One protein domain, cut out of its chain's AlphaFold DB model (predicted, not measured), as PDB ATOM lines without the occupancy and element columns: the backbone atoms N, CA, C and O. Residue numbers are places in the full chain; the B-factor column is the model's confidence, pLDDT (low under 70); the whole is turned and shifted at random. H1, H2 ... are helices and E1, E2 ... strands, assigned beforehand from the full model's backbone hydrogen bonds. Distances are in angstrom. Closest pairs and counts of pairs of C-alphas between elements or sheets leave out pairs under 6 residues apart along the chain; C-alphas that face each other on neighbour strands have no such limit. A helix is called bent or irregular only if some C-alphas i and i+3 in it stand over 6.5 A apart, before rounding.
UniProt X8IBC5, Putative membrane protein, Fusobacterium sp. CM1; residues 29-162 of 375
ATOM      1  N   THR A  29     -73.484  22.636   4.067       88.00
ATOM      2  CA  THR A  29     -74.058  23.842   4.671       88.00
ATOM      3  C   THR A  29     -75.509  24.064   4.293       88.00
ATOM      4  O   THR A  29     -76.194  24.774   5.013       88.00
ATOM      5  N   VAL A  30     -76.012  23.446   3.219       91.56
ATOM      6  CA  VAL A  30     -77.398  23.651   2.766       91.56
ATOM      7  C   VAL A  30     -78.103  22.327   2.509       91.56
ATOM      8  O   VAL A  30     -77.590  21.475   1.792       91.56
ATOM      9  N   LEU A  31     -79.320  22.173   3.018       94.31
ATOM     10  CA  LEU A  31     -80.251  21.102   2.685       94.31
ATOM     11  C   LEU A  31     -81.540  21.712   2.144       94.31
ATOM     12  O   LEU A  31     -82.285  22.361   2.864       94.31
ATOM     13  N   ILE A  32     -81.815  21.485   0.864       93.00
ATOM     14  CA  ILE A  32     -83.032  21.981   0.220       93.00
ATOM     15  C   ILE A  32     -84.182  21.035   0.576       93.00
ATOM     16  O   ILE A  32     -84.101  19.840   0.277       93.00
ATOM     17  N   LEU A  33     -85.233  21.562   1.208       92.88
ATOM     18  CA  LEU A  33     -86.432  20.790   1.544       92.88
ATOM     19  C   LEU A  33     -87.446  20.855   0.396       92.88
ATOM     20  O   LEU A  33     -87.967  19.821  -0.014       92.88
ATOM     21  N   ASN A  34     -87.649  22.051  -0.166       89.56
ATOM     22  CA  ASN A  34     -88.375  22.311  -1.413       89.56
ATOM     23  C   ASN A  34     -87.847  23.610  -2.071       89.56
ATOM     24  O   ASN A  34     -86.802  24.124  -1.682       89.56
ATOM     25  N   GLN A  35     -88.553  24.152  -3.067       87.50
ATOM     26  CA  GLN A  35     -88.130  25.373  -3.770       87.50
ATOM     27  C   GLN A  35     -88.204  26.669  -2.932       87.50
ATOM     28  O   GLN A  35     -87.631  27.675  -3.337       87.50
ATOM     29  N   TYR A  36     -88.873  26.648  -1.776       87.94
ATOM     30  CA  TYR A  36     -89.113  27.826  -0.930       87.94
ATOM     31  C   TYR A  36     -88.525  27.707   0.485       87.94
ATOM     32  O   TYR A  36     -88.479  28.680   1.227       87.94
ATOM     33  N   ALA A  37     -88.083  26.518   0.881       90.88
ATOM     34  CA  ALA A  37     -87.594  26.244   2.215       90.88
ATOM     35  C   ALA A  37     -86.363  25.343   2.166       90.88
ATOM     36  O   ALA A  37     -86.290  24.345   1.436       90.88
ATOM     37  N   GLY A  38     -85.392  25.687   2.997       92.62
ATOM     38  CA  GLY A  38     -84.152  24.951   3.124       92.62
ATOM     39  C   GLY A  38     -83.567  25.120   4.509       92.62
ATOM     40  O   GLY A  38     -83.793  26.116   5.187       92.62
ATOM     41  N   ILE A  39     -82.793  24.133   4.925       93.31
ATOM     42  CA  ILE A  39     -82.020  24.200   6.151       93.31
ATOM     43  C   ILE A  39     -80.616  24.659   5.803       93.31
ATOM     44  O   ILE A  39     -79.971  24.097   4.915       93.31
ATOM     45  N   VAL A  40     -80.149  25.683   6.499       90.94
ATOM     46  CA  VAL A  40     -78.829  26.269   6.331       90.94
ATOM     47  C   VAL A  40     -78.078  26.145   7.646       90.94
ATOM     48  O   VAL A  40     -78.605  26.446   8.712       90.94
ATOM     49  N   ARG A  41     -76.835  25.684   7.574       85.69
ATOM     50  CA  ARG A  41     -75.905  25.740   8.695       85.69
ATOM     51  C   ARG A  41     -75.502  27.193   8.883       85.69
ATOM     52  O   ARG A  41     -74.909  27.765   7.970       85.69
ATOM     53  N   GLU A  42     -75.820  27.773  10.035       77.00
ATOM     54  CA  GLU A  42     -75.264  29.077  10.391       77.00
ATOM     55  C   GLU A  42     -73.739  28.981  10.381       77.00
ATOM     56  O   GLU A  42     -73.150  28.057  10.950       77.00
ATOM     57  N   THR A  43     -73.085  29.902   9.675       61.59
ATOM     58  CA  THR A  43     -71.637  30.040   9.765       61.59
ATOM     59  C   THR A  43     -71.308  30.431  11.205       61.59
ATOM     60  O   THR A  43     -71.895  31.385  11.716       61.59
ATOM     61  N   PRO A  44     -70.411  29.707  11.896       54.91
ATOM     62  CA  PRO A  44     -69.997  30.112  13.227       54.91
ATOM     63  C   PRO A  44     -69.252  31.442  13.091       54.91
ATOM     64  O   PRO A  44     -68.119  31.479  12.621       54.91
ATOM     65  N   THR A  45     -69.918  32.537  13.447       46.34
ATOM     66  CA  THR A  45     -69.343  33.889  13.506       46.34
ATOM     67  C   THR A  45     -68.388  34.047  14.683       46.34
ATOM     68  O   THR A  45     -67.563  34.953  14.694       46.34
ATOM     69  N   PHE A  46     -68.456  33.139  15.659       42.75
ATOM     70  CA  PHE A  46     -67.580  33.114  16.818       42.75
ATOM     71  C   PHE A  46     -67.060  31.708  17.060       42.75
ATOM     72  O   PHE A  46     -67.712  30.712  16.755       42.75
ATOM     73  N   ASP A  47     -65.882  31.640  17.664       51.16
ATOM     74  CA  ASP A  47     -65.101  30.435  17.919       51.16
ATOM     75  C   ASP A  47     -65.747  29.420  18.900       51.16
ATOM     76  O   ASP A  47     -65.060  28.556  19.442       51.16
ATOM     77  N   ARG A  48     -67.066  29.485  19.127       44.94
ATOM     78  CA  ARG A  48     -67.825  28.649  20.073       44.94
ATOM     79  C   ARG A  48     -68.746  27.636  19.373       44.94
ATOM     80  O   ARG A  48     -69.047  27.769  18.192       44.94
ATOM     81  N   ASP A  49     -69.090  26.589  20.122       47.91
ATOM     82  CA  ASP A  49     -69.560  25.266  19.679       47.91
ATOM     83  C   ASP A  49     -70.922  25.184  18.954       47.91
ATOM     84  O   ASP A  49     -71.748  26.086  19.024       47.91
ATOM     85  N   GLU A  50     -71.087  24.039  18.264       54.94
ATOM     86  CA  GLU A  50     -72.226  23.515  17.479       54.94
ATOM     87  C   GLU A  50     -73.026  24.547  16.667       54.94
ATOM     88  O   GLU A  50     -74.057  25.056  17.095       54.94
ATOM     89  N   ALA A  51     -72.597  24.767  15.419       60.53
ATOM     90  CA  ALA A  51     -73.394  25.475  14.421       60.53
ATOM     91  C   ALA A  51     -74.775  24.816  14.277       60.53
ATOM     92  O   ALA A  51     -74.893  23.721  13.708       60.53
ATOM     93  N   LEU A  52     -75.805  25.488  14.790       76.62
ATOM     94  CA  LEU A  52     -77.176  25.028  14.669       76.62
ATOM     95  C   LEU A  52     -77.681  25.213  13.238       76.62
ATOM     96  O   LEU A  52     -77.153  25.971  12.417       76.62
ATOM     97  N   LEU A  53     -78.694  24.419  12.925       88.00
ATOM     98  CA  LEU A  53     -79.237  24.285  11.588       88.00
ATOM     99  C   LEU A  53     -80.537  25.076  11.529       88.00
ATOM    100  O   LEU A  53     -81.514  24.723  12.186       88.00
ATOM    101  N   VAL A  54     -80.521  26.160  10.761       90.88
ATOM    102  CA  VAL A  54     -81.635  27.098  10.633       90.88
ATOM    103  C   VAL A  54     -82.504  26.704   9.463       90.88
ATOM    104  O   VAL A  54     -82.025  26.581   8.338       90.88
ATOM    105  N   LEU A  55     -83.794  26.554   9.707       92.25
ATOM    106  CA  LEU A  55     -84.805  26.499   8.674       92.25
ATOM    107  C   LEU A  55     -85.052  27.910   8.141       92.25
ATOM    108  O   LEU A  55     -85.678  28.733   8.800       92.25
ATOM    109  N   LYS A  56     -84.569  28.169   6.928       86.56
ATOM    110  CA  LYS A  56     -84.903  29.368   6.165       86.56
ATOM    111  C   LYS A  56     -86.116  29.084   5.286       86.56
ATOM    112  O   LYS A  56     -86.123  28.103   4.536       86.56
ATOM    113  N   ASN A  57     -87.117  29.951   5.368       80.62
ATOM    114  CA  ASN A  57     -88.299  29.946   4.512       80.62
ATOM    115  C   ASN A  57     -88.607  31.385   4.069       80.62
ATOM    116  O   ASN A  57     -88.320  32.322   4.804       80.62
ATOM    117  N   TYR A  58     -89.200  31.554   2.888       68.94
ATOM    118  CA  TYR A  58     -89.637  32.858   2.381       68.94
ATOM    119  C   TYR A  58     -90.801  33.473   3.172       68.94
ATOM    120  O   TYR A  58     -90.956  34.687   3.143       68.94
ATOM    121  N   ASP A  59     -91.620  32.664   3.853       71.31
ATOM    122  CA  ASP A  59     -92.852  33.149   4.499       71.31
ATOM    123  C   ASP A  59     -92.665  33.567   5.970       71.31
ATOM    124  O   ASP A  59     -93.653  33.819   6.658       71.31
ATOM    125  N   MET A  60     -91.434  33.558   6.489       75.12
ATOM    126  CA  MET A  60     -91.156  33.814   7.905       75.12
ATOM    127  C   MET A  60     -89.996  34.785   8.066       75.12
ATOM    128  O   MET A  60     -88.948  34.610   7.447       75.12
ATOM    129  N   GLU A  61     -90.188  35.777   8.931       72.81
ATOM    130  CA  GLU A  61     -89.129  36.712   9.325       72.81
ATOM    131  C   GLU A  61     -88.143  36.059  10.303       72.81
ATOM    132  O   GLU A  61     -86.942  36.327  10.251       72.81
ATOM    133  N   ASP A  62     -88.631  35.142  11.143       79.12
ATOM    134  CA  ASP A  62     -87.826  34.475  12.159       79.12
ATOM    135  C   ASP A  62     -86.985  33.314  11.622       79.12
ATOM    136  O   ASP A  62     -87.452  32.441  10.885       79.12
ATOM    137  N   ASN A  63     -85.748  33.236  12.116       84.19
ATOM    138  CA  ASN A  63     -84.897  32.064  11.956       84.19
ATOM    139  C   ASN A  63     -85.332  30.964  12.942       84.19
ATOM    140  O   ASN A  63     -85.179  31.091  14.160       84.19
ATOM    141  N   LEU A  64     -85.850  29.853  12.414       90.56
ATOM    142  CA  LEU A  64     -86.257  28.699  13.220       90.56
ATOM    143  C   LEU A  64     -85.137  27.658  13.272       90.56
ATOM    144  O   LEU A  64     -84.626  27.238  12.235       90.56
ATOM    145  N   TYR A  65     -84.764  27.199  14.464       91.62
ATOM    146  CA  TYR A  65     -83.672  26.235  14.635       91.62
ATOM    147  C   TYR A  65     -84.194  24.802  14.689       91.62
ATOM    148  O   TYR A  65     -85.061  24.480  15.497       91.62
ATOM    149  N   VAL A  66     -83.641  23.914  13.865       94.06
ATOM    150  CA  VAL A  66     -84.122  22.534  13.708       94.06
ATOM    151  C   VAL A  66     -83.326  21.565  14.583       94.06
ATOM    152  O   VAL A  66     -82.100  21.483  14.483       94.06
ATOM    153  N   LYS A  67     -84.034  20.782  15.401       91.81
ATOM    154  CA  LYS A  67     -83.489  19.713  16.253       91.81
ATOM    155  C   LYS A  67     -83.234  18.439  15.465       91.81
ATOM    156  O   LYS A  67     -82.136  17.882  15.449       91.81
ATOM    157  N   GLU A  68     -84.293  17.963  14.823       95.12
ATOM    158  CA  GLU A  68     -84.368  16.647  14.212       95.12
ATOM    159  C   GLU A  68     -85.228  16.693  12.951       95.12
ATOM    160  O   GLU A  68     -86.056  17.583  12.763       95.12
ATOM    161  N   LEU A  69     -85.015  15.714  12.076       96.19
ATOM    162  CA  LEU A  69     -85.719  15.563  10.813       96.19
ATOM    163  C   LEU A  69     -86.143  14.117  10.566       96.19
ATOM    164  O   LEU A  69     -85.501  13.145  10.978       96.19
ATOM    165  N   LEU A  70     -87.187  13.986   9.765       96.25
ATOM    166  CA  LEU A  70     -87.604  12.763   9.117       96.25
ATOM    167  C   LEU A  70     -87.977  13.071   7.669       96.25
ATOM    168  O   LEU A  70     -88.687  14.030   7.386       96.25
ATOM    169  N   LYS A  71     -87.502  12.234   6.746       94.44
ATOM    170  CA  LYS A  71     -87.936  12.269   5.349       94.44
ATOM    171  C   LYS A  71     -88.795  11.048   5.054       94.44
ATOM    172  O   LYS A  71     -88.303   9.927   5.194       94.44
ATOM    173  N   ILE A  72     -90.020  11.267   4.591       92.38
ATOM    174  CA  ILE A  72     -90.923  10.224   4.091       92.38
ATOM    175  C   ILE A  72     -91.303  10.615   2.667       92.38
ATOM    176  O   ILE A  72     -91.946  11.633   2.463       92.38
ATOM    177  N   ASN A  73     -90.886   9.834   1.669       89.25
ATOM    178  CA  ASN A  73     -91.102  10.156   0.254       89.25
ATOM    179  C   ASN A  73     -90.628  11.586  -0.096       89.25
ATOM    180  O   ASN A  73     -89.426  11.865  -0.010       89.25
ATOM    181  N   ASN A  74     -91.552  12.478  -0.469       90.19
ATOM    182  CA  ASN A  74     -91.296  13.889  -0.787       90.19
ATOM    183  C   ASN A  74     -91.633  14.847   0.369       90.19
ATOM    184  O   ASN A  74     -91.545  16.062   0.209       90.19
ATOM    185  N   THR A  75     -91.985  14.299   1.528       94.25
ATOM    186  CA  THR A  75     -92.392  15.029   2.723       94.25
ATOM    187  C   THR A  75     -91.231  15.095   3.708       94.25
ATOM    188  O   THR A  75     -90.594  14.084   4.032       94.25
ATOM    189  N   TRP A  76     -90.967  16.294   4.208       96.19
ATOM    190  CA  TRP A  76     -90.052  16.546   5.308       96.19
ATOM    191  C   TRP A  76     -90.844  16.873   6.559       96.19
ATOM    192  O   TRP A  76     -91.713  17.738   6.539       96.19
ATOM    193  N   ILE A  77     -90.507  16.193   7.644       96.44
ATOM    194  CA  ILE A  77     -91.001  16.476   8.981       96.44
ATOM    195  C   ILE A  77     -89.802  16.902   9.807       96.44
ATOM    196  O   ILE A  77     -88.763  16.244   9.744       96.44
ATOM    197  N   GLY A  78     -89.929  17.961  10.588       96.38
ATOM    198  CA  GLY A  78     -88.895  18.325  11.544       96.38
ATOM    199  C   GLY A  78     -89.462  18.844  12.841       96.38
ATOM    200  O   GLY A  78     -90.648  19.140  12.925       96.38
ATOM    201  N   ASP A  79     -88.591  18.911  13.836       95.88
ATOM    202  CA  ASP A  79     -88.866  19.459  15.162       95.88
ATOM    203  C   ASP A  79     -87.987  20.695  15.380       95.88
ATOM    204  O   ASP A  79     -86.799  20.686  15.037       95.88
ATOM    205  N   ILE A  80     -88.578  21.760  15.909       94.25
ATOM    206  CA  ILE A  80     -87.979  23.085  16.063       94.25
ATOM    207  C   ILE A  80     -87.739  23.377  17.547       94.25
ATOM    208  O   ILE A  80     -88.558  23.067  18.412       94.25
ATOM    209  N   TYR A  81     -86.599  23.996  17.848       92.75
ATOM    210  CA  TYR A  81     -86.315  24.561  19.165       92.75
ATOM    211  C   TYR A  81     -87.328  25.639  19.525       92.75
ATOM    212  O   TYR A  81     -87.564  26.560  18.751       92.75
ATOM    213  N   ASN A  82     -87.916  25.532  20.713       94.38
ATOM    214  CA  ASN A  82     -88.693  26.631  21.264       94.38
ATOM    215  C   ASN A  82     -87.767  27.800  21.638       94.38
ATOM    216  O   ASN A  82     -86.547  27.637  21.706       94.38
ATOM    217  N   TYR A  83     -88.351  28.968  21.901       93.81
ATOM    218  CA  TYR A  83     -87.610  30.197  22.199       93.81
ATOM    219  C   TYR A  83     -86.536  29.999  23.280       93.81
ATOM    220  O   TYR A  83     -85.376  30.348  23.078       93.81
ATOM    221  N   LYS A  84     -86.896  29.377  24.410       93.38
ATOM    222  CA  LYS A  84     -85.978  29.164  25.538       93.38
ATOM    223  C   LYS A  84     -84.838  28.224  25.170       93.38
ATOM    224  O   LYS A  84     -83.681  28.523  25.446       93.38
ATOM    225  N   GLU A  85     -85.147  27.117  24.499       92.25
ATOM    226  CA  GLU A  85     -84.120  26.179  24.049       92.25
ATOM    227  C   GLU A  85     -83.173  26.817  23.021       92.25
ATOM    228  O   GLU A  85     -81.967  26.581  23.075       92.25
ATOM    229  N   ALA A  86     -83.702  27.621  22.091       89.94
ATOM    230  CA  ALA A  86     -82.906  28.345  21.103       89.94
ATOM    231  C   ALA A  86     -82.008  29.395  21.775       89.94
ATOM    232  O   ALA A  86     -80.819  29.454  21.473       89.94
ATOM    233  N   TYR A  87     -82.537  30.157  22.737       89.19
ATOM    234  CA  TYR A  87     -81.799  31.161  23.511       89.19
ATOM    235  C   TYR A  87     -80.659  30.565  24.342       89.19
ATOM    236  O   TYR A  87     -79.582  31.153  24.452       89.19
ATOM    237  N   GLU A  88     -80.863  29.382  24.915       88.31
ATOM    238  CA  GLU A  88     -79.820  28.693  25.677       88.31
ATOM    239  C   GLU A  88     -78.741  28.079  24.782       88.31
ATOM    240  O   GLU A  88     -77.559  28.108  25.132       88.31
ATOM    241  N   LYS A  89     -79.134  27.506  23.638       84.81
ATOM    242  CA  LYS A  89     -78.228  26.717  22.791       84.81
ATOM    243  C   LYS A  89     -77.563  27.504  21.670       84.81
ATOM    244  O   LYS A  89     -76.511  27.081  21.202       84.81
ATOM    245  N   ASN A  90     -78.156  28.605  21.212       83.25
ATOM    246  CA  ASN A  90     -77.653  29.382  20.088       83.25
ATOM    247  C   ASN A  90     -77.192  30.776  20.535       83.25
ATOM    248  O   ASN A  90     -77.988  31.619  20.949       83.25
ATOM    249  N   TYR A  91     -75.893  31.042  20.387       80.25
ATOM    250  CA  TYR A  91     -75.324  32.351  20.701       80.25
ATOM    251  C   TYR A  91     -75.824  33.466  19.772       80.25
ATOM    252  O   TYR A  91     -76.088  34.562  20.252       80.25
ATOM    253  N   LEU A  92     -75.956  33.205  18.466       81.12
ATOM    254  CA  LEU A  92     -76.447  34.185  17.490       81.12
ATOM    255  C   LEU A  92     -77.899  34.571  17.760       81.12
ATOM    256  O   LEU A  92     -78.215  35.755  17.726       81.12
ATOM    257  N   PHE A  93     -78.751  33.600  18.087       87.12
ATOM    258  CA  PHE A  93     -80.125  33.864  18.497       87.12
ATOM    259  C   PHE A  93     -80.149  34.728  19.756       87.12
ATOM    260  O   PHE A  93     -80.740  35.799  19.760       87.12
ATOM    261  N   LYS A  94     -79.416  34.321  20.801       88.12
ATOM    262  CA  LYS A  94     -79.312  35.082  22.050       88.12
ATOM    263  C   LYS A  94     -78.799  36.507  21.840       88.12
ATOM    264  O   LYS A  94     -79.282  37.435  22.484       88.12
ATOM    265  N   TRP A  95     -77.800  36.673  20.978       86.06
ATOM    266  CA  TRP A  95     -77.245  37.976  20.640       86.06
ATOM    267  C   TRP A  95     -78.255  38.827  19.865       86.06
ATOM    268  O   TRP A  95     -78.473  39.973  20.239       86.06
ATOM    269  N   GLY A  96     -78.940  38.247  18.875       86.06
ATOM    270  CA  GLY A  96     -80.004  38.914  18.125       86.06
ATOM    271  C   GLY A  96     -81.148  39.388  19.022       86.06
ATOM    272  O   GLY A  96     -81.549  40.543  18.930       86.06
ATOM    273  N   GLU A  97     -81.617  38.547  19.947       89.38
ATOM    274  CA  GLU A  97     -82.634  38.933  20.936       89.38
ATOM    275  C   GLU A  97     -82.121  40.031  21.888       89.38
ATOM    276  O   GLU A  97     -82.850  40.964  22.225       89.38
ATOM    277  N   GLY A  98     -80.844  39.976  22.286       87.06
ATOM    278  CA  GLY A  98     -80.205  41.019  23.095       87.06
ATOM    279  C   GLY A  98     -80.134  42.375  22.385       87.06
ATOM    280  O   GLY A  98     -80.448  43.401  22.988       87.06
ATOM    281  N   ASP A  99     -79.784  42.378  21.100       86.69
ATOM    282  CA  ASP A  99     -79.749  43.582  20.267       86.69
ATOM    283  C   ASP A  99     -81.151  44.171  20.064       86.69
ATOM    284  O   ASP A  99     -81.325  45.390  20.144       86.69
ATOM    285  N   GLN A 100     -82.167  43.328  19.848       85.12
ATOM    286  CA  GLN A 100     -83.564  43.772  19.781       85.12
ATOM    287  C   GLN A 100     -84.001  44.403  21.104       85.12
ATOM    288  O   GLN A 100     -84.546  45.505  21.108       85.12
ATOM    289  N   SER A 101     -83.691  43.757  22.231       87.25
ATOM    290  CA  SER A 101     -83.989  44.286  23.562       87.25
ATOM    291  C   SER A 101     -83.297  45.620  23.846       87.25
ATOM    292  O   SER A 101     -83.870  46.456  24.541       87.25
ATOM    293  N   HIS A 102     -82.078  45.832  23.342       87.44
ATOM    294  CA  HIS A 102     -81.342  47.075  23.568       87.44
ATOM    295  C   HIS A 102     -81.859  48.232  22.706       87.44
ATOM    296  O   HIS A 102     -81.910  49.373  23.166       87.44
ATOM    297  N   ASN A 103     -82.247  47.943  21.461       88.81
ATOM    298  CA  ASN A 103     -82.606  48.962  20.475       88.81
ATOM    299  C   ASN A 103     -84.111  49.267  20.418       88.81
ATOM    300  O   ASN A 103     -84.497  50.319  19.907       88.81
ATOM    301  N   ASN A 104     -84.966  48.378  20.934       88.25
ATOM    302  CA  ASN A 104     -86.409  48.571  20.972       88.25
ATOM    303  C   ASN A 104     -86.893  48.828  22.414       88.25
ATOM    304  O   ASN A 104     -87.005  47.888  23.200       88.25
ATOM    305  N   PRO A 105     -87.255  50.076  22.772       82.81
ATOM    306  CA  PRO A 105     -87.731  50.406  24.117       82.81
ATOM    307  C   PRO A 105     -89.072  49.741  24.479       82.81
ATOM    308  O   PRO A 105     -89.416  49.689  25.656       82.81
ATOM    309  N   ASN A 106     -89.810  49.224  23.490       87.94
ATOM    310  CA  ASN A 106     -91.064  48.491  23.676       87.94
ATOM    311  C   ASN A 106     -90.877  46.965  23.595       87.94
ATOM    312  O   ASN A 106     -91.854  46.241  23.418       87.94
ATOM    313  N   PHE A 107     -89.643  46.459  23.666       88.19
ATOM    314  CA  PHE A 107     -89.391  45.021  23.642       88.19
ATOM    315  C   PHE A 107     -89.954  44.347  24.903       88.19
ATOM    316  O   PHE A 107     -89.463  44.572  26.010       88.19
ATOM    317  N   ASP A 108     -90.963  43.492  24.730       91.31
ATOM    318  CA  ASP A 108     -91.447  42.577  25.766       91.31
ATOM    319  C   ASP A 108     -91.008  41.147  25.432       91.31
ATOM    320  O   ASP A 108     -91.536  40.503  24.522       91.31
ATOM    321  N   GLU A 109     -90.063  40.627  26.215       89.50
ATOM    322  CA  GLU A 109     -89.548  39.265  26.073       89.50
ATOM    323  C   GLU A 109     -90.661  38.205  26.147       89.50
ATOM    324  O   GLU A 109     -90.607  37.201  25.442       89.50
ATOM    325  N   LYS A 110     -91.709  38.412  26.959       92.75
ATOM    326  CA  LYS A 110     -92.810  37.441  27.080       92.75
ATOM    327  C   LYS A 110     -93.701  37.434  25.848       92.75
ATOM    328  O   LYS A 110     -94.241  36.383  25.494       92.75
ATOM    329  N   GLU A 111     -93.920  38.592  25.235       93.00
ATOM    330  CA  GLU A 111     -94.664  38.690  23.980       93.00
ATOM    331  C   GLU A 111     -93.851  38.090  22.833       93.00
ATOM    332  O   GLU A 111     -94.373  37.263  22.082       93.00
ATOM    333  N   ARG A 112     -92.550  38.393  22.790       91.62
ATOM    334  CA  ARG A 112     -91.603  37.837  21.825       91.62
ATOM    335  C   ARG A 112     -91.491  36.317  21.922       91.62
ATOM    336  O   ARG A 112     -91.597  35.626  20.909       91.62
ATOM    337  N   GLU A 113     -91.382  35.779  23.139       94.44
ATOM    338  CA  GLU A 113     -91.391  34.334  23.394       94.44
ATOM    339  C   GLU A 113     -92.672  33.688  22.841       94.44
ATOM    340  O   GLU A 113     -92.614  32.641  22.189       94.44
ATOM    341  N   LYS A 114     -93.842  34.295  23.085       93.44
ATOM    342  CA  LYS A 114     -95.121  33.783  22.571       93.44
ATOM    343  C   LYS A 114     -95.177  33.821  21.052       93.44
ATOM    344  O   LYS A 114     -95.685  32.877  20.457       93.44
ATOM    345  N   GLU A 115     -94.708  34.900  20.437       92.12
ATOM    346  CA  GLU A 115     -94.714  35.069  18.989       92.12
ATOM    347  C   GLU A 115     -93.815  34.043  18.299       92.12
ATOM    348  O   GLU A 115     -94.303  33.314  17.435       92.12
ATOM    349  N   TYR A 116     -92.565  33.909  18.752       91.81
ATOM    350  CA  TYR A 116     -91.632  32.905  18.242       91.81
ATOM    351  C   TYR A 116     -92.233  31.499  18.350       91.81
ATOM    352  O   TYR A 116     -92.272  30.738  17.381       91.81
ATOM    353  N   ASN A 117     -92.800  31.172  19.518       94.06
ATOM    354  CA  ASN A 117     -93.350  29.849  19.790       94.06
ATOM    355  C   ASN A 117     -94.630  29.500  19.013       94.06
ATOM    356  O   ASN A 117     -95.014  28.332  19.014       94.06
ATOM    357  N   LYS A 118     -95.270  30.437  18.299       92.19
ATOM    358  CA  LYS A 118     -96.393  30.101  17.397       92.19
ATOM    359  C   LYS A 118     -95.976  29.141  16.283       92.19
ATOM    360  O   LYS A 118     -96.797  28.360  15.814       92.19
ATOM    361  N   ASN A 119     -94.710  29.204  15.870       90.25
ATOM    362  CA  ASN A 119     -94.175  28.420  14.759       90.25
ATOM    363  C   ASN A 119     -93.255  27.272  15.215       90.25
ATOM    364  O   ASN A 119     -92.694  26.576  14.366       90.25
ATOM    365  N   THR A 120     -93.083  27.061  16.526       91.88
ATOM    366  CA  THR A 120     -92.190  26.028  17.085       91.88
ATOM    367  C   THR A 120     -92.921  24.701  17.307       91.88
ATOM    368  O   THR A 120     -94.123  24.589  17.085       91.88
ATOM    369  N   GLY A 121     -92.196  23.649  17.690       94.00
ATOM    370  CA  GLY A 121     -92.712  22.279  17.656       94.00
ATOM    371  C   GLY A 121     -92.477  21.650  16.287       94.00
ATOM    372  O   GLY A 121     -91.413  21.837  15.695       94.00
ATOM    373  N   TYR A 122     -93.445  20.896  15.771       96.12
ATOM    374  CA  TYR A 122     -93.254  20.168  14.523       96.12
ATOM    375  C   TYR A 122     -93.664  20.975  13.293       96.12
ATOM    376  O   TYR A 122     -94.648  21.718  13.292       96.12
ATOM    377  N   PHE A 123     -92.942  20.752  12.200       95.12
ATOM    378  CA  PHE A 123     -93.310  21.240  10.878       95.12
ATOM    379  C   PHE A 123     -93.438  20.102   9.874       95.12
ATOM    380  O   PHE A 123     -92.792  19.061   9.997       95.12
ATOM    381  N   ILE A 124     -94.243  20.339   8.840       94.94
ATOM    382  CA  ILE A 124     -94.365  19.487   7.660       94.94
ATOM    383  C   ILE A 124     -94.141  20.356   6.425       94.94
ATOM    384  O   ILE A 124     -94.833  21.352   6.216       94.94
ATOM    385  N   ILE A 125     -93.182  19.961   5.591       93.94
ATOM    386  CA  ILE A 125     -92.905  20.580   4.295       93.94
ATOM    387  C   ILE A 125     -93.077  19.518   3.215       93.94
ATOM    388  O   ILE A 125     -92.355  18.522   3.182       93.94
ATOM    389  N   GLU A 126     -94.022  19.746   2.311       92.12
ATOM    390  CA  GLU A 126     -94.347  18.844   1.210       92.12
ATOM    391  C   GLU A 126     -94.655  19.652  -0.045       92.12
ATOM    392  O   GLU A 126     -95.573  20.467  -0.053       92.12
ATOM    393  N   ASN A 127     -93.917  19.413  -1.131       85.75
ATOM    394  CA  ASN A 127     -94.086  20.139  -2.394       85.75
ATOM    395  C   ASN A 127     -94.113  21.666  -2.166       85.75
ATOM    396  O   ASN A 127     -93.093  22.236  -1.788       85.75
ATOM    397  N   ASN A 128     -95.263  22.324  -2.354       82.94
ATOM    398  CA  ASN A 128     -95.437  23.763  -2.124       82.94
ATOM    399  C   ASN A 128     -96.073  24.098  -0.767       82.94
ATOM    400  O   ASN A 128     -96.132  25.269  -0.403       82.94
ATOM    401  N   THR A 129     -96.516  23.095  -0.015       88.50
ATOM    402  CA  THR A 129     -97.189  23.254   1.271       88.50
ATOM    403  C   THR A 129     -96.176  23.238   2.407       88.50
ATOM    404  O   THR A 129     -95.251  22.422   2.437       88.50
ATOM    405  N   ARG A 130     -96.350  24.166   3.346       91.38
ATOM    406  CA  ARG A 130     -95.508  24.329   4.529       91.38
ATOM    407  C   ARG A 130     -96.425  24.599   5.715       91.38
ATOM    408  O   ARG A 130     -97.236  25.517   5.657       91.38
ATOM    409  N   ILE A 131     -96.354  23.757   6.737       92.50
ATOM    410  CA  ILE A 131     -97.170  23.859   7.950       92.50
ATOM    411  C   ILE A 131     -96.222  23.804   9.140       92.50
ATOM    412  O   ILE A 131     -95.331  22.956   9.168       92.50
ATOM    413  N   TYR A 132     -96.432  24.687  10.107       92.75
ATOM    414  CA  TYR A 132     -95.589  24.880  11.285       92.75
ATOM    415  C   TYR A 132     -96.457  24.884  12.542       92.75
ATOM    416  O   TYR A 132     -97.684  24.913  12.429       92.75
ATOM    417  N   GLY A 133     -95.837  24.864  13.721       93.06
ATOM    418  CA  GLY A 133     -96.588  24.969  14.975       93.06
ATOM    419  C   GLY A 133     -97.382  23.714  15.347       93.06
ATOM    420  O   GLY A 133     -98.318  23.807  16.135       93.06
ATOM    421  N   LEU A 134     -97.082  22.554  14.751       95.62
ATOM    422  CA  LEU A 134     -97.849  21.329  14.986       95.62
ATOM    423  C   LEU A 134     -97.384  20.618  16.260       95.62
ATOM    424  O   LEU A 134     -96.188  20.511  16.542       95.62
ATOM    425  N   SER A 135     -98.334  20.036  16.981       94.94
ATOM    426  CA  SER A 135     -98.065  19.024  18.003       94.94
ATOM    427  C   SER A 135     -97.651  17.691  17.372       94.94
ATOM    428  O   SER A 135     -97.895  17.415  16.191       94.94
ATOM    429  N   LYS A 136     -97.035  16.819  18.176       94.50
ATOM    430  CA  LYS A 136     -96.623  15.488  17.721       94.50
ATOM    431  C   LYS A 136     -97.829  14.667  17.257       94.50
ATOM    432  O   LYS A 136     -97.772  14.017  16.215       94.50
ATOM    433  N   GLU A 137     -98.919  14.726  18.015       94.50
ATOM    434  CA  GLU A 137    -100.160  14.002  17.757       94.50
ATOM    435  C   GLU A 137    -100.802  14.445  16.436       94.50
ATOM    436  O   GLU A 137    -101.290  13.613  15.669       94.50
ATOM    437  N   GLU A 138    -100.767  15.744  16.127       95.56
ATOM    438  CA  GLU A 138    -101.274  16.272  14.858       95.56
ATOM    439  C   GLU A 138    -100.475  15.767  13.660       95.56
ATOM    440  O   GLU A 138    -101.071  15.426  12.635       95.56
ATOM    441  N   VAL A 139     -99.147  15.684  13.777       95.00
ATOM    442  CA  VAL A 139     -98.285  15.134  12.720       95.00
ATOM    443  C   VAL A 139     -98.553  13.648  12.517       95.00
ATOM    444  O   VAL A 139     -98.770  13.217  11.384       95.00
ATOM    445  N   GLU A 140     -98.573  12.870  13.602       94.62
ATOM    446  CA  GLU A 140     -98.846  11.428  13.560       94.62
ATOM    447  C   GLU A 140    -100.209  11.136  12.918       94.62
ATOM    448  O   GLU A 140    -100.310  10.292  12.024       94.62
ATOM    449  N   LYS A 141    -101.242  11.905  13.287       94.69
ATOM    450  CA  LYS A 141    -102.587  11.791  12.713       94.69
ATOM    451  C   LYS A 141    -102.639  12.210  11.242       94.69
ATOM    452  O   LYS A 141    -103.251  11.507  10.442       94.69
ATOM    453  N   LYS A 142    -102.015  13.335  10.869       92.62
ATOM    454  CA  LYS A 142    -102.003  13.836   9.480       92.62
ATOM    455  C   LYS A 142    -101.290  12.880   8.528       92.62
ATOM    456  O   LYS A 142    -101.735  12.713   7.399       92.62
ATOM    457  N   LEU A 143    -100.193  12.275   8.975       89.69
ATOM    458  CA  LEU A 143     -99.373  11.388   8.150       89.69
ATOM    459  C   LEU A 143     -99.748   9.908   8.296       89.69
ATOM    460  O   LEU A 143     -99.193   9.075   7.584       89.69
ATOM    461  N   ASN A 144    -100.688   9.584   9.191       91.12
ATOM    462  CA  ASN A 144    -101.078   8.219   9.541       91.12
ATOM    463  C   ASN A 144     -99.864   7.340   9.905       91.12
ATOM    464  O   ASN A 144     -99.714   6.212   9.431       91.12
ATOM    465  N   ILE A 145     -98.964   7.889  10.727       87.50
ATOM    466  CA  ILE A 145     -97.753   7.219  11.210       87.50
ATOM    467  C   ILE A 145     -97.728   7.242  12.732       87.50
ATOM    468  O   ILE A 145     -97.971   8.274  13.341       87.50
ATOM    469  N   SER A 146     -97.382   6.120  13.357       86.44
ATOM    470  CA  SER A 146     -97.032   6.083  14.777       86.44
ATOM    471  C   SER A 146     -96.120   4.880  15.047       86.44
ATOM    472  O   SER A 146     -96.407   3.781  14.561       86.44
ATOM    473  N   PRO A 147     -95.002   5.040  15.779       86.56
ATOM    474  CA  PRO A 147     -94.503   6.284  16.377       86.56
ATOM    475  C   PRO A 147     -93.716   7.163  15.390       86.56
ATOM    476  O   PRO A 147     -92.957   6.662  14.552       86.56
ATOM    477  N   LEU A 148     -93.801   8.486  15.559       91.75
ATOM    478  CA  LEU A 148     -92.928   9.441  14.880       91.75
ATOM    479  C   LEU A 148     -91.498   9.341  15.444       91.75
ATOM    480  O   LEU A 148     -91.243   9.674  16.602       91.75
ATOM    481  N   LYS A 149     -90.560   8.849  14.621       93.44
ATOM    482  CA  LYS A 149     -89.136   8.681  14.971       93.44
ATOM    483  C   LYS A 149     -88.250   9.552  14.084       93.44
ATOM    484  O   LYS A 149     -87.831   9.117  13.006       93.44
ATOM    485  N   LEU A 150     -87.959  10.768  14.537       95.06
ATOM    486  CA  LEU A 150     -87.018  11.655  13.865       95.06
ATOM    487  C   LEU A 150     -85.575  11.245  14.182       95.06
ATOM    488  O   LEU A 150     -85.303  10.373  15.010       95.06
ATOM    489  N   LYS A 151     -84.638  11.812  13.428       94.94
ATOM    490  CA  LYS A 151     -83.201  11.633  13.631       94.94
ATOM    491  C   LYS A 151     -82.501  12.977  13.503       94.94
ATOM    492  O   LYS A 151     -83.018  13.879  12.852       94.94
ATOM    493  N   SER A 152     -81.278  13.062  14.018       91.31
ATOM    494  CA  SER A 152     -80.424  14.242  13.851       91.31
ATOM    495  C   SER A 152     -80.378  14.735  12.398       91.31
ATOM    496  O   SER A 152     -80.165  13.955  11.458       91.31
ATOM    497  N   VAL A 153     -80.526  16.051  12.236       91.31
ATOM    498  CA  VAL A 153     -80.454  16.765  10.952       91.31
ATOM    499  C   VAL A 153     -79.149  16.450  10.210       91.31
ATOM    500  O   VAL A 153     -79.156  16.295   8.988       91.31
ATOM    501  N   GLU A 154     -78.044  16.237  10.931       88.12
ATOM    502  CA  GLU A 154     -76.722  15.917  10.371       88.12
ATOM    503  C   GLU A 154     -76.721  14.669   9.477       88.12
ATOM    504  O   GLU A 154     -76.016  14.610   8.463       88.12
ATOM    505  N   ILE A 155     -77.549  13.669   9.799       91.12
ATOM    506  CA  ILE A 155     -77.685  12.459   8.978       91.12
ATOM    507  C   ILE A 155     -78.225  12.822   7.588       91.12
ATOM    508  O   ILE A 155     -77.751  12.296   6.574       91.12
ATOM    509  N   TYR A 156     -79.185  13.744   7.529       94.00
ATOM    510  CA  TYR A 156     -79.787  14.215   6.284       94.00
ATOM    511  C   TYR A 156     -78.888  15.213   5.560       94.00
ATOM    512  O   TYR A 156     -78.750  15.099   4.344       94.00
ATOM    513  N   MET A 157     -78.198  16.103   6.283       90.81
ATOM    514  CA  MET A 157     -77.168  16.980   5.712       90.81
ATOM    515  C   MET A 157     -76.098  16.163   4.994       90.81
ATOM    516  O   MET A 157     -75.745  16.465   3.859       90.81
ATOM    517  N   LYS A 158     -75.618  15.072   5.599       89.50
ATOM    518  CA  LYS A 158     -74.619  14.197   4.973       89.50
ATOM    519  C   LYS A 158     -75.146  13.489   3.721       89.50
ATOM    520  O   LYS A 158     -74.381  13.275   2.784       89.50
ATOM    521  N   LYS A 159     -76.421  13.085   3.715       93.19
ATOM    522  CA  LYS A 159     -77.012  12.293   2.625       93.19
ATOM    523  C   LYS A 159     -77.514  13.141   1.452       93.19
ATOM    524  O   LYS A 159     -77.359  12.727   0.308       93.19
ATOM    525  N   TYR A 160     -78.140  14.279   1.734       93.62
ATOM    526  CA  TYR A 160     -78.860  15.103   0.754       93.62
ATOM    527  C   TYR A 160     -78.379  16.558   0.700       93.62
ATOM    528  O   TYR A 160     -78.797  17.305  -0.184       93.62
ATOM    529  N   GLY A 161     -77.533  16.972   1.645       91.88
ATOM    530  CA  GLY A 161     -77.006  18.327   1.693       91.88
ATOM    531  C   GLY A 161     -76.065  18.642   0.530       91.88
ATOM    532  O   GLY A 161     -75.523  17.765  -0.143       91.88
ATOM    533  N   ARG A 162     -75.888  19.938   0.309       90.69
ATOM    534  CA  ARG A 162     -75.095  20.563  -0.747       90.69
ATOM    535  C   ARG A 162     -74.208  21.646  -0.135       90.69
ATOM    536  O   ARG A 162     -74.354  21.969   1.045       90.69
TER     537      ARG A 162
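This is residues 29 to 162 of the 375 residues of the protein "Putative membrane protein" of Fusobacterium sp. CM1 (UniProt X8IBC5). One seven-stranded sheet folds back on itself like part of a barrel, E1, E2 and E3 facing E5, E6 and E7, with the bent strand E4 as the hinge. H5 packs across E1, H4 runs along E6, and H1, H2 and H3 form a small helical lobe at one end, which makes much of the length. The printed part has 134 residues, in the order E1 E2 E3 E4 E5 H1 H2 H3 E6 E7 H4 H5; the sheet's order is E1 - E2 - E3 - E4 - E5 - E6 - E7, all antiparallel. The class is mixed, helices and strands; the whole is compact, with a radius of gyration of the C-alphas of 15.2 A and spans of 46 by 31 by 25 A.

Begin with the strongly twisted sheet: E1 at residues 29 to 32, E2 at 37 to 41, E3 at 53 to 57, E4 at 64 to 72 and E5 at 75 to 80 form a meander, each strand the antiparallel neighbour of the one before. Look for N 31 and O 39 at 2.8 A in the hairpin E1 and E2, N 40 and O 54 at 2.8 A in the hairpin E2 and E3, and N 55 and O 64 at 2.7 A in the hairpin E3 and E4. E4 bends by 78 degrees at residue 67; its residues 64 to 65 pair with E3 and its residues 66 to 72 with E5, where N 70 and O 77 are 2.8 A apart. E6, residues 121 to 126, adds N 76 and O 125 at 2.8 A beside E5, and E7, residues 129 to 134, forms a hairpin with E6, N 124 and O 131 being 2.9 A apart. It is a folded sheet, one sheet bent back into two leaves that face each other. H5, residues 153 to 160, lies over E1 at a height over the sheet of 6.9 A and runs across the strands, at 66 degrees to E1 on the local plane; its closest C-alphas to E1 are those of Met 157 and Leu 31, 6.0 A. H4, residues 136 to 143, runs along E6, at 1 degrees on the local plane and a height over the sheet of 9.5 A; the closest C-alphas are those of Tyr 122 and Lys 136, 6.6 A. H1, residues 83 to 89, only grazes the sheet. H3, residues 109 to 117, touches H1 about perpendicular, at 88 degrees, the C-alphas of Tyr 83 and Glu 113 being closest at 5.7 A. H2, residues 91 to 103, is not on the sheet and touches H1 only at the corner, with residues 93 to 94 alone, Lys 94 and Tyr 87 having the closest C-alphas, 4.9 A. In the five helices every O i to N i+4 pair is within hydrogen-bond range.

Find C-alpha 29 at (-74.058, 23.842, 4.671), where E1 begins. E4, the longest strand, runs 21.1 A from C-alpha 64 at (-86.257, 28.699, 13.220) to C-alpha 72; E5 spans 16.2 A and E6 16.9 A. H2, the longest helix, spans 18.1 A, and H5 ends at C-alpha 160 at (-78.860, 15.103, 0.754).

The C-alphas farthest apart are those of Asn 73 and Pro 105, 46.9 A, and the printed part has no cut. The link E2 to E3, with 11 residues, is long. The mean pLDDT of the printed part is 87.4; residues 43 to 51 and residue 58 are under 70.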